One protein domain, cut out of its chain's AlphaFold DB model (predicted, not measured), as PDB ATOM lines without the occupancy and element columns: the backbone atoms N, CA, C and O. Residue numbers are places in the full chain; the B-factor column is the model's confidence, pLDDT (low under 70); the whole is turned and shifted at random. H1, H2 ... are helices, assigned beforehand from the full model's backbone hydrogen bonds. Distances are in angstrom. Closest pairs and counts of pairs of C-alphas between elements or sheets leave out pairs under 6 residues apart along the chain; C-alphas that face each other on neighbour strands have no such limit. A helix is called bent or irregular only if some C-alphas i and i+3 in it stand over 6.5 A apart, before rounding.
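AT A GLANCE: This is residues 3 to 51 and 70 to 97 of the 235 residues of the protein "Myc target protein 1" of Homo sapiens (UniProt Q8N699). One very long, nearly straight helix, H1, has a shorter helix, H2, running back beside its later part at a slant, with a narrow gap between the two. Residues 3 to 26 of H1 stick out as a long free arm, and this arm makes much of the length of the rod. The printed part has 77 residues with two named helices, H1 then H2 along the chain, and no named strand; the class is all helix. It is extended, with a radius of gyration of the C-alphas of 19.9 A and spans of 70 by 21 by 21 A.

HOW THE PARTS SIT: The longest helix is H1, residues 3 to 51, and H2 is residues 70 to 97. They are near each other, with 17 pairs of C-alphas within 10 A; the closest C-alphas of the two are 8.0 A apart. H1 runs toward smaller z, with direction (0.11, 0.17, -0.98), and H2 toward larger z, with direction (0.19, 0.25, 0.95). Residues 3 to 26 and 46 to 51 of H1 stand free, and so do residues 92 to 97 of H2. In H1 and H2 every O i to N i+4 pair is within hydrogen-bond range.

IN THESE COORDINATES: H1 is 71.1 A from C-alpha 3 at (-25.650, -14.211, 76.159) to C-alpha 51 at (-16.077, 0.102, 7.168). H2 is 39.7 A from C-alpha 70 at (-11.318, -19.350, 12.901) to C-alpha 97 at (-3.250, -5.387, 49.232). Neither helix is bent.

THE WHOLE: The C-alphas of Thr 3 and Asn 51, 71.1 A apart, are the two farthest apart. Without the free stretches, the body has 41 residues and spans 31 by 20 by 10 A. The link across the cut joins H1 to H2; residues 52 to 69 are not printed, and C-alphas 51 and 70 are 20.8 A apart. The mean pLDDT of the printed part is 80.0, with residues 3 to 13 and 95 to 97 under 70.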
ATOM      1  N   THR A   3     -25.387 -15.442  76.935       62.25
ATOM      2  CA  THR A   3     -25.650 -14.211  76.159       62.25
ATOM      3  C   THR A   3     -24.430 -13.632  75.429       62.25
ATOM      4  O   THR A   3     -24.549 -13.252  74.270       62.25
ATOM      5  N   GLN A   4     -23.235 -13.636  76.035       60.42
ATOM      6  CA  GLN A   4     -22.043 -13.041  75.402       60.42
ATOM      7  C   GLN A   4     -21.550 -13.801  74.160       60.42
ATOM      8  O   GLN A   4     -21.036 -13.184  73.228       60.42
ATOM      9  N   VAL A   5     -21.724 -15.128  74.121       68.10
ATOM     10  CA  VAL A   5     -21.333 -15.941  72.957       68.10
ATOM     11  C   VAL A   5     -22.213 -15.597  71.753       68.10
ATOM     12  O   VAL A   5     -21.694 -15.419  70.654       68.10
ATOM     13  N   TYR A   6     -23.522 -15.419  71.965       59.60
ATOM     14  CA  TYR A   6     -24.451 -15.025  70.901       59.60
ATOM     15  C   TYR A   6     -24.178 -13.613  70.381       59.60
ATOM     16  O   TYR A   6     -24.131 -13.424  69.171       59.60
ATOM     17  N   GLU A   7     -23.927 -12.631  71.251       66.98
ATOM     18  CA  GLU A   7     -23.608 -11.271  70.790       66.98
ATOM     19  C   GLU A   7     -22.311 -11.211  69.974       66.98
ATOM     20  O   GLU A   7     -22.255 -10.527  68.950       66.98
ATOM     21  N   GLY A   8     -21.272 -11.934  70.409       65.94
ATOM     22  CA  GLY A   8     -20.003 -12.023  69.686       65.94
ATOM     23  C   GLY A   8     -20.157 -12.711  68.330       65.94
ATOM     24  O   GLY A   8     -19.604 -12.242  67.334       65.94
ATOM     25  N   LEU A   9     -20.948 -13.785  68.263       67.00
ATOM     26  CA  LEU A   9     -21.288 -14.444  67.002       67.00
ATOM     27  C   LEU A   9     -22.063 -13.493  66.083       67.00
ATOM     28  O   LEU A   9     -21.629 -13.274  64.957       67.00
ATOM     29  N   CYS A  10     -23.137 -12.858  66.559       69.94
ATOM     30  CA  CYS A  10     -23.954 -11.940  65.759       69.94
ATOM     31  C   CYS A  10     -23.147 -10.762  65.194       69.94
ATOM     32  O   CYS A  10     -23.272 -10.450  64.010       69.94
ATOM     33  N   LYS A  11     -22.279 -10.136  66.000       67.13
ATOM     34  CA  LYS A  11     -21.401  -9.043  65.541       67.13
ATOM     35  C   LYS A  11     -20.428  -9.513  64.455       67.13
ATOM     36  O   LYS A  11     -20.241  -8.810  63.463       67.13
ATOM     37  N   ASN A  12     -19.854 -10.710  64.605       68.52
ATOM     38  CA  ASN A  12     -18.981 -11.300  63.589       68.52
ATOM     39  C   ASN A  12     -19.742 -11.640  62.303       68.52
ATOM     40  O   ASN A  12     -19.273 -11.285  61.226       68.52
ATOM     41  N   TYR A  13     -20.924 -12.257  62.397       67.20
ATOM     42  CA  TYR A  13     -21.765 -12.548  61.232       67.20
ATOM     43  C   TYR A  13     -22.168 -11.274  60.492       67.20
ATOM     44  O   TYR A  13     -22.059 -11.232  59.271       67.20
ATOM     45  N   PHE A  14     -22.574 -10.223  61.207       72.24
ATOM     46  CA  PHE A  14     -22.953  -8.954  60.590       72.24
ATOM     47  C   PHE A  14     -21.762  -8.270  59.909       72.24
ATOM     48  O   PHE A  14     -21.862  -7.878  58.749       72.24
ATOM     49  N   SER A  15     -20.610  -8.187  60.583       73.99
ATOM     50  CA  SER A  15     -19.389  -7.609  60.003       73.99
ATOM     51  C   SER A  15     -18.926  -8.387  58.766       73.99
ATOM     52  O   SER A  15     -18.595  -7.804  57.732       73.99
ATOM     53  N   LEU A  16     -18.988  -9.721  58.827       70.66
ATOM     54  CA  LEU A  16     -18.645 -10.596  57.711       70.66
ATOM     55  C   LEU A  16     -19.655 -10.462  56.564       70.66
ATOM     56  O   LEU A  16     -19.238 -10.426  55.409       70.66
ATOM     57  N   ALA A  17     -20.949 -10.305  56.854       73.73
ATOM     58  CA  ALA A  17     -21.987 -10.068  55.853       73.73
ATOM     59  C   ALA A  17     -21.828  -8.709  55.153       73.73
ATOM     60  O   ALA A  17     -21.933  -8.646  53.929       73.73
ATOM     61  N   VAL A  18     -21.518  -7.634  55.891       75.16
ATOM     62  CA  VAL A  18     -21.236  -6.307  55.314       75.16
ATOM     63  C   VAL A  18     -19.991  -6.364  54.427       75.16
ATOM     64  O   VAL A  18     -20.038  -5.952  53.269       75.16
ATOM     65  N   LEU A  19     -18.908  -6.979  54.914       76.17
ATOM     66  CA  LEU A  19     -17.674  -7.150  54.146       76.17
ATOM     67  C   LEU A  19     -17.884  -8.010  52.888       76.17
ATOM     68  O   LEU A  19     -17.330  -7.705  51.833       76.17
ATOM     69  N   GLN A  20     -18.677  -9.083  52.977       76.14
ATOM     70  CA  GLN A  20     -19.050  -9.909  51.823       76.14
ATOM     71  C   GLN A  20     -19.891  -9.115  50.825       76.14
ATOM     72  O   GLN A  20     -19.609  -9.163  49.632       76.14
ATOM     73  N   ARG A  21     -20.867  -8.329  51.291       79.86
ATOM     74  CA  ARG A  21     -21.704  -7.494  50.425       79.86
ATOM     75  C   ARG A  21     -20.874  -6.469  49.659       79.86
ATOM     76  O   ARG A  21     -21.065  -6.323  48.456       79.86
ATOM     77  N   ASP A  22     -19.931  -5.804  50.316       79.75
ATOM     78  CA  ASP A  22     -19.057  -4.845  49.638       79.75
ATOM     79  C   ASP A  22     -18.071  -5.532  48.687       79.75
ATOM     80  O   ASP A  22     -17.801  -5.004  47.612       79.75
ATOM     81  N   ARG A  23     -17.599  -6.748  49.002       79.14
ATOM     82  CA  ARG A  23     -16.829  -7.573  48.052       79.14
ATOM     83  C   ARG A  23     -17.642  -7.958  46.820       79.14
ATOM     84  O   ARG A  23     -17.108  -7.873  45.722       79.14
ATOM     85  N   ILE A  24     -18.898  -8.370  46.996       82.41
ATOM     86  CA  ILE A  24     -19.793  -8.744  45.895       82.41
ATOM     87  C   ILE A  24     -20.062  -7.530  45.006       82.41
ATOM     88  O   ILE A  24     -19.977  -7.660  43.793       82.41
ATOM     89  N   LYS A  25     -20.308  -6.347  45.584       83.39
ATOM     90  CA  LYS A  25     -20.457  -5.104  44.808       83.39
ATOM     91  C   LYS A  25     -19.204  -4.781  43.998       83.39
ATOM     92  O   LYS A  25     -19.325  -4.411  42.840       83.39
ATOM     93  N   LEU A  26     -18.021  -4.914  44.603       81.40
ATOM     94  CA  LEU A  26     -16.754  -4.601  43.941       81.40
ATOM     95  C   LEU A  26     -16.463  -5.592  42.808       81.40
ATOM     96  O   LEU A  26     -16.163  -5.169  41.704       81.40
ATOM     97  N   LEU A  27     -16.676  -6.892  43.045       82.73
ATOM     98  CA  LEU A  27     -16.601  -7.916  42.000       82.73
ATOM     99  C   LEU A  27     -17.620  -7.682  40.887       82.73
ATOM    100  O   LEU A  27     -17.288  -7.832  39.720       82.73
ATOM    101  N   PHE A  28     -18.854  -7.326  41.238       84.05
ATOM    102  CA  PHE A  28     -19.894  -7.028  40.263       84.05
ATOM    103  C   PHE A  28     -19.518  -5.815  39.410       84.05
ATOM    104  O   PHE A  28     -19.668  -5.860  38.195       84.05
ATOM    105  N   PHE A  29     -18.979  -4.765  40.030       83.59
ATOM    106  CA  PHE A  29     -18.474  -3.595  39.323       83.59
ATOM    107  C   PHE A  29     -17.300  -3.955  38.406       83.59
ATOM    108  O   PHE A  29     -17.317  -3.586  37.238       83.59
ATOM    109  N   ASP A  30     -16.338  -4.748  38.884       82.06
ATOM    110  CA  ASP A  30     -15.206  -5.217  38.076       82.06
ATOM    111  C   ASP A  30     -15.674  -6.057  36.872       82.06
ATOM    112  O   ASP A  30     -15.181  -5.879  35.760       82.06
ATOM    113  N   ILE A  31     -16.655  -6.946  37.070       83.27
ATOM    114  CA  ILE A  31     -17.262  -7.747  35.997       83.27
ATOM    115  C   ILE A  31     -18.013  -6.851  35.010       83.27
ATOM    116  O   ILE A  31     -17.911  -7.061  33.805       83.27
ATOM    117  N   LEU A  32     -18.746  -5.847  35.492       85.88
ATOM    118  CA  LEU A  32     -19.483  -4.915  34.641       85.88
ATOM    119  C   LEU A  32     -18.531  -4.079  33.778       85.88
ATOM    120  O   LEU A  32     -18.777  -3.914  32.587       85.88
ATOM    121  N   VAL A  33     -17.426  -3.599  34.355       84.32
ATOM    122  CA  VAL A  33     -16.372  -2.892  33.615       84.32
ATOM    123  C   VAL A  33     -15.734  -3.822  32.585       84.32
ATOM    124  O   VAL A  33     -15.596  -3.434  31.428       84.32
ATOM    125  N   PHE A  34     -15.404  -5.060  32.963       83.08
ATOM    126  CA  PHE A  34     -14.861  -6.051  32.033       83.08
ATOM    127  C   PHE A  34     -15.815  -6.323  30.863       83.08
ATOM    128  O   PHE A  34     -15.403  -6.268  29.705       83.08
ATOM    129  N   LEU A  35     -17.099  -6.549  31.151       85.09
ATOM    130  CA  LEU A  35     -18.127  -6.773  30.139       85.09
ATOM    131  C   LEU A  35     -18.312  -5.542  29.246       85.09
ATOM    132  O   LEU A  35     -18.452  -5.689  28.037       85.09
ATOM    133  N   SER A  36     -18.276  -4.336  29.816       87.30
ATOM    134  CA  SER A  36     -18.369  -3.086  29.062       87.30
ATOM    135  C   SER A  36     -17.197  -2.915  28.099       87.30
ATOM    136  O   SER A  36     -17.413  -2.528  26.954       87.30
ATOM    137  N   VAL A  37     -15.967  -3.197  28.537       83.16
ATOM    138  CA  VAL A  37     -14.774  -3.133  27.678       83.16
ATOM    139  C   VAL A  37     -14.834  -4.211  26.599       83.16
ATOM    140  O   VAL A  37     -14.528  -3.934  25.442       83.16
ATOM    141  N   PHE A  38     -15.280  -5.419  26.948       83.31
ATOM    142  CA  PHE A  38     -15.471  -6.504  25.990       83.31
ATOM    143  C   PHE A  38     -16.516  -6.149  24.925       83.31
ATOM    144  O   PHE A  38     -16.262  -6.315  23.739       83.31
ATOM    145  N   LEU A  39     -17.661  -5.593  25.325       85.20
ATOM    146  CA  LEU A  39     -18.713  -5.159  24.405       85.20
ATOM    147  C   LEU A  39     -18.225  -4.008  23.512       85.20
ATOM    148  O   LEU A  39     -18.444  -4.046  22.306       85.20
ATOM    149  N   LEU A  40     -17.497  -3.033  24.069       86.46
ATOM    150  CA  LEU A  40     -16.865  -1.967  23.285       86.46
ATOM    151  C   LEU A  40     -15.894  -2.538  22.240       86.46
ATOM    152  O   LEU A  40     -15.892  -2.092  21.097       86.46
ATOM    153  N   PHE A  41     -15.106  -3.549  22.613       84.29
ATOM    154  CA  PHE A  41     -14.220  -4.251  21.688       84.29
ATOM    155  C   PHE A  41     -15.000  -4.980  20.585       84.29
ATOM    156  O   PHE A  41     -14.631  -4.877  19.419       84.29
ATOM    157  N   LEU A  42     -16.113  -5.650  20.916       83.65
ATOM    158  CA  LEU A  42     -16.988  -6.263  19.908       83.65
ATOM    159  C   LEU A  42     -17.567  -5.227  18.942       83.65
ATOM    160  O   LEU A  42     -17.536  -5.442  17.736       83.65
ATOM    161  N   LEU A  43     -18.066  -4.100  19.455       86.33
ATOM    162  CA  LEU A  43     -18.583  -3.010  18.624       86.33
ATOM    163  C   LEU A  43     -17.504  -2.446  17.705       86.33
ATOM    164  O   LEU A  43     -17.771  -2.209  16.533       86.33
ATOM    165  N   PHE A  44     -16.284  -2.280  18.214       85.40
ATOM    166  CA  PHE A  44     -15.152  -1.823  17.418       85.40
ATOM    167  C   PHE A  44     -14.801  -2.805  16.291       85.40
ATOM    168  O   PHE A  44     -14.552  -2.382  15.166       85.40
ATOM    169  N   LEU A  45     -14.837  -4.116  16.551       83.43
ATOM    170  CA  LEU A  45     -14.651  -5.122  15.501       83.43
ATOM    171  C   LEU A  45     -15.765  -5.077  14.450       83.43
ATOM    172  O   LEU A  45     -15.476  -5.173  13.261       83.43
ATOM    173  N   VAL A  46     -17.021  -4.911  14.873       83.10
ATOM    174  CA  VAL A  46     -18.157  -4.771  13.948       83.10
ATOM    175  C   VAL A  46     -18.012  -3.510  13.094       83.10
ATOM    176  O   VAL A  46     -18.259  -3.573  11.893       83.10
ATOM    177  N   ASP A  47     -17.565  -2.395  13.672       85.57
ATOM    178  CA  ASP A  47     -17.322  -1.147  12.939       85.57
ATOM    179  C   ASP A  47     -16.199  -1.301  11.902       85.57
ATOM    180  O   ASP A  47     -16.364  -0.907  10.748       85.57
ATOM    181  N   ILE A  48     -15.100  -1.978  12.261       82.45
ATOM    182  CA  ILE A  48     -14.038  -2.351  11.311       82.45
ATOM    183  C   ILE A  48     -14.588  -3.227  10.177       82.45
ATOM    184  O   ILE A  48     -14.222  -3.057   9.018       82.45
ATOM    185  N   MET A  49     -15.468  -4.180  10.479       78.50
ATOM    186  CA  MET A  49     -16.066  -5.015   9.437       78.50
ATOM    187  C   MET A  49     -17.009  -4.220   8.529       78.50
ATOM    188  O   MET A  49     -17.009  -4.438   7.321       78.50
ATOM    189  N   ALA A  50     -17.789  -3.292   9.086       77.68
ATOM    190  CA  ALA A  50     -18.715  -2.457   8.326       77.68
ATOM    191  C   ALA A  50     -17.990  -1.422   7.449       77.68
ATOM    192  O   ALA A  50     -18.456  -1.113   6.352       77.68
ATOM    193  N   ASN A  51     -16.853  -0.890   7.910       79.66
ATOM    194  CA  ASN A  51     -16.077   0.102   7.168       79.66
ATOM    195  C   ASN A  51     -15.136  -0.510   6.113       79.66
ATOM    196  O   ASN A  51     -14.699   0.201   5.203       79.66
ATOM    197  N   MET A  70     -12.449 -18.872  12.107       87.59
ATOM    198  CA  MET A  70     -11.318 -19.350  12.901       87.59
ATOM    199  C   MET A  70     -10.530 -18.177  13.478       87.59
ATOM    200  O   MET A  70     -10.315 -18.127  14.687       87.59
ATOM    201  N   SER A  71     -10.138 -17.207  12.651       88.48
ATOM    202  CA  SER A  71      -9.389 -16.030  13.102       88.48
ATOM    203  C   SER A  71     -10.182 -15.195  14.112       88.48
ATOM    204  O   SER A  71      -9.626 -14.791  15.136       88.48
ATOM    205  N   PHE A  72     -11.491 -15.016  13.904       88.86
ATOM    206  CA  PHE A  72     -12.381 -14.386  14.880       88.86
ATOM    207  C   PHE A  72     -12.419 -15.160  16.203       88.86
ATOM    208  O   PHE A  72     -12.249 -14.579  17.275       88.86
ATOM    209  N   THR A  73     -12.585 -16.482  16.139       89.63
ATOM    210  CA  THR A  73     -12.644 -17.353  17.320       89.63
ATOM    211  C   THR A  73     -11.327 -17.330  18.093       89.63
ATOM    212  O   THR A  73     -11.330 -17.206  19.316       89.63
ATOM    213  N   VAL A  74     -10.194 -17.394  17.392       89.25
ATOM    214  CA  VAL A  74      -8.852 -17.314  17.977       89.25
ATOM    215  C   VAL A  74      -8.634 -15.948  18.628       89.25
ATOM    216  O   VAL A  74      -8.176 -15.889  19.767       89.25
ATOM    217  N   SER A  75      -9.029 -14.857  17.967       89.36
ATOM    218  CA  SER A  75      -8.969 -13.503  18.532       89.36
ATOM    219  C   SER A  75      -9.794 -13.387  19.821       89.36
ATOM    220  O   SER A  75      -9.286 -12.928  20.847       89.36
ATOM    221  N   MET A  76     -11.029 -13.901  19.816       88.31
ATOM    222  CA  MET A  76     -11.886 -13.944  21.006       88.31
ATOM    223  C   MET A  76     -11.279 -14.782  22.129       88.31
ATOM    224  O   MET A  76     -11.259 -14.347  23.281       88.31
ATOM    225  N   ALA A  77     -10.746 -15.962  21.812       87.69
ATOM    226  CA  ALA A  77     -10.112 -16.837  22.789       87.69
ATOM    227  C   ALA A  77      -8.896 -16.162  23.440       87.69
ATOM    228  O   ALA A  77      -8.779 -16.159  24.665       87.69
ATOM    229  N   ILE A  78      -8.028 -15.531  22.646       89.55
ATOM    230  CA  ILE A  78      -6.861 -14.793  23.146       89.55
ATOM    231  C   ILE A  78      -7.305 -13.624  24.031       89.55
ATOM    232  O   ILE A  78      -6.764 -13.449  25.125       89.55
ATOM    233  N   GLY A  79      -8.315 -12.859  23.606       88.04
ATOM    234  CA  GLY A  79      -8.883 -11.758  24.386       88.04
ATOM    235  C   GLY A  79      -9.438 -12.216  25.738       88.04
ATOM    236  O   GLY A  79      -9.169 -11.584  26.761       88.04
ATOM    237  N   LEU A  80     -10.141 -13.352  25.778       85.62
ATOM    238  CA  LEU A  80     -10.662 -13.941  27.014       85.62
ATOM    239  C   LEU A  80      -9.556 -14.477  27.924       85.62
ATOM    240  O   LEU A  80      -9.617 -14.271  29.136       85.62
ATOM    241  N   VAL A  81      -8.535 -15.133  27.369       88.01
ATOM    242  CA  VAL A  81      -7.393 -15.640  28.144       88.01
ATOM    243  C   VAL A  81      -6.613 -14.481  28.753       88.01
ATOM    244  O   VAL A  81      -6.359 -14.478  29.958       88.01
ATOM    245  N   LEU A  82      -6.267 -13.473  27.952       88.80
ATOM    246  CA  LEU A  82      -5.502 -12.324  28.422       88.80
ATOM    247  C   LEU A  82      -6.328 -11.475  29.396       88.80
ATOM    248  O   LEU A  82      -5.841 -11.112  30.464       88.80
ATOM    249  N   GLY A  83      -7.600 -11.228  29.084       86.46
ATOM    250  CA  GLY A  83      -8.531 -10.515  29.952       86.46
ATOM    251  C   GLY A  83      -8.763 -11.230  31.285       86.46
ATOM    252  O   GLY A  83      -8.647 -10.617  32.346       86.46
ATOM    253  N   GLY A  84      -9.001 -12.542  31.250       85.34
ATOM    254  CA  GLY A  84      -9.144 -13.382  32.438       85.34
ATOM    255  C   GLY A  84      -7.863 -13.450  33.269       85.34
ATOM    256  O   GLY A  84      -7.925 -13.405  34.498       85.34
ATOM    257  N   PHE A  85      -6.695 -13.481  32.622       86.86
ATOM    258  CA  PHE A  85      -5.404 -13.428  33.301       86.86
ATOM    259  C   PHE A  85      -5.197 -12.095  34.026       86.86
ATOM    260  O   PHE A  85      -4.892 -12.085  35.220       86.86
ATOM    261  N   ILE A  86      -5.423 -10.967  33.347       86.20
ATOM    262  CA  ILE A  86      -5.324  -9.633  33.954       86.20
ATOM    263  C   ILE A  86      -6.331  -9.480  35.100       86.20
ATOM    264  O   ILE A  86      -5.970  -8.996  36.174       86.20
ATOM    265  N   TRP A  87      -7.564  -9.963  34.925       83.95
ATOM    266  CA  TRP A  87      -8.585  -9.976  35.973       83.95
ATOM    267  C   TRP A  87      -8.155 -10.812  37.187       83.95
ATOM    268  O   TRP A  87      -8.238 -10.350  38.329       83.95
ATOM    269  N   ALA A  88      -7.608 -12.009  36.964       83.62
ATOM    270  CA  ALA A  88      -7.088 -12.862  38.026       83.62
ATOM    271  C   ALA A  88      -5.930 -12.189  38.777       83.62
ATOM    272  O   ALA A  88      -5.907 -12.208  40.011       83.62
ATOM    273  N   VAL A  89      -5.002 -11.542  38.064       85.66
ATOM    274  CA  VAL A  89      -3.909 -10.766  38.667       85.66
ATOM    275  C   VAL A  89      -4.465  -9.613  39.496       85.66
ATOM    276  O   VAL A  89      -4.069  -9.458  40.653       85.66
ATOM    277  N   PHE A  90      -5.417  -8.841  38.972       82.08
ATOM    278  CA  PHE A  90      -6.015  -7.715  39.689       82.08
ATOM    279  C   PHE A  90      -6.727  -8.161  40.969       82.08
ATOM    280  O   PHE A  90      -6.560  -7.551  42.026       82.08
ATOM    281  N   ILE A  91      -7.444  -9.283  40.922       81.27
ATOM    282  CA  ILE A  91      -8.077  -9.883  42.095       81.27
ATOM    283  C   ILE A  91      -7.040 -10.401  43.092       81.27
ATOM    284  O   ILE A  91      -7.203 -10.218  44.301       81.27
ATOM    285  N   CYS A  92      -5.983 -11.060  42.624       82.84
ATOM    286  CA  CYS A  92      -4.900 -11.540  43.479       82.84
ATOM    287  C   CYS A  92      -4.193 -10.374  44.179       82.84
ATOM    288  O   CYS A  92      -3.952 -10.432  45.386       82.84
ATOM    289  N   LEU A  93      -3.933  -9.283  43.457       77.41
ATOM    290  CA  LEU A  93      -3.363  -8.060  44.011       77.41
ATOM    291  C   LEU A  93      -4.333  -7.370  44.971       77.41
ATOM    292  O   LEU A  93      -3.911  -6.974  46.049       77.41
ATOM    293  N   SER A  94      -5.622  -7.279  44.654       75.89
ATOM    294  CA  SER A  94      -6.638  -6.687  45.536       75.89
ATOM    295  C   SER A  94      -6.820  -7.487  46.828       75.89
ATOM    296  O   SER A  94      -6.958  -6.914  47.912       75.89
ATOM    297  N   ARG A  95      -6.746  -8.823  46.745       69.21
ATOM    298  CA  ARG A  95      -6.712  -9.708  47.918       69.21
ATOM    299  C   ARG A  95      -5.432  -9.510  48.731       69.21
ATOM    300  O   ARG A  95      -5.517  -9.397  49.950       69.21
ATOM    301  N   ARG A  96      -4.268  -9.416  48.078       64.98
ATOM    302  CA  ARG A  96      -2.966  -9.230  48.743       64.98
ATOM    303  C   ARG A  96      -2.809  -7.835  49.365       64.98
ATOM    304  O   ARG A  96      -2.296  -7.732  50.471       64.98
ATOM    305  N   ARG A  97      -3.294  -6.770  48.717       64.01
ATOM    306  CA  ARG A  97      -3.250  -5.387  49.232       64.01
ATOM    307  C   ARG A  97      -4.073  -5.206  50.512       64.01
ATOM    308  O   ARG A  97      -3.750  -4.345  51.317       64.01
TER     309      ARG A  97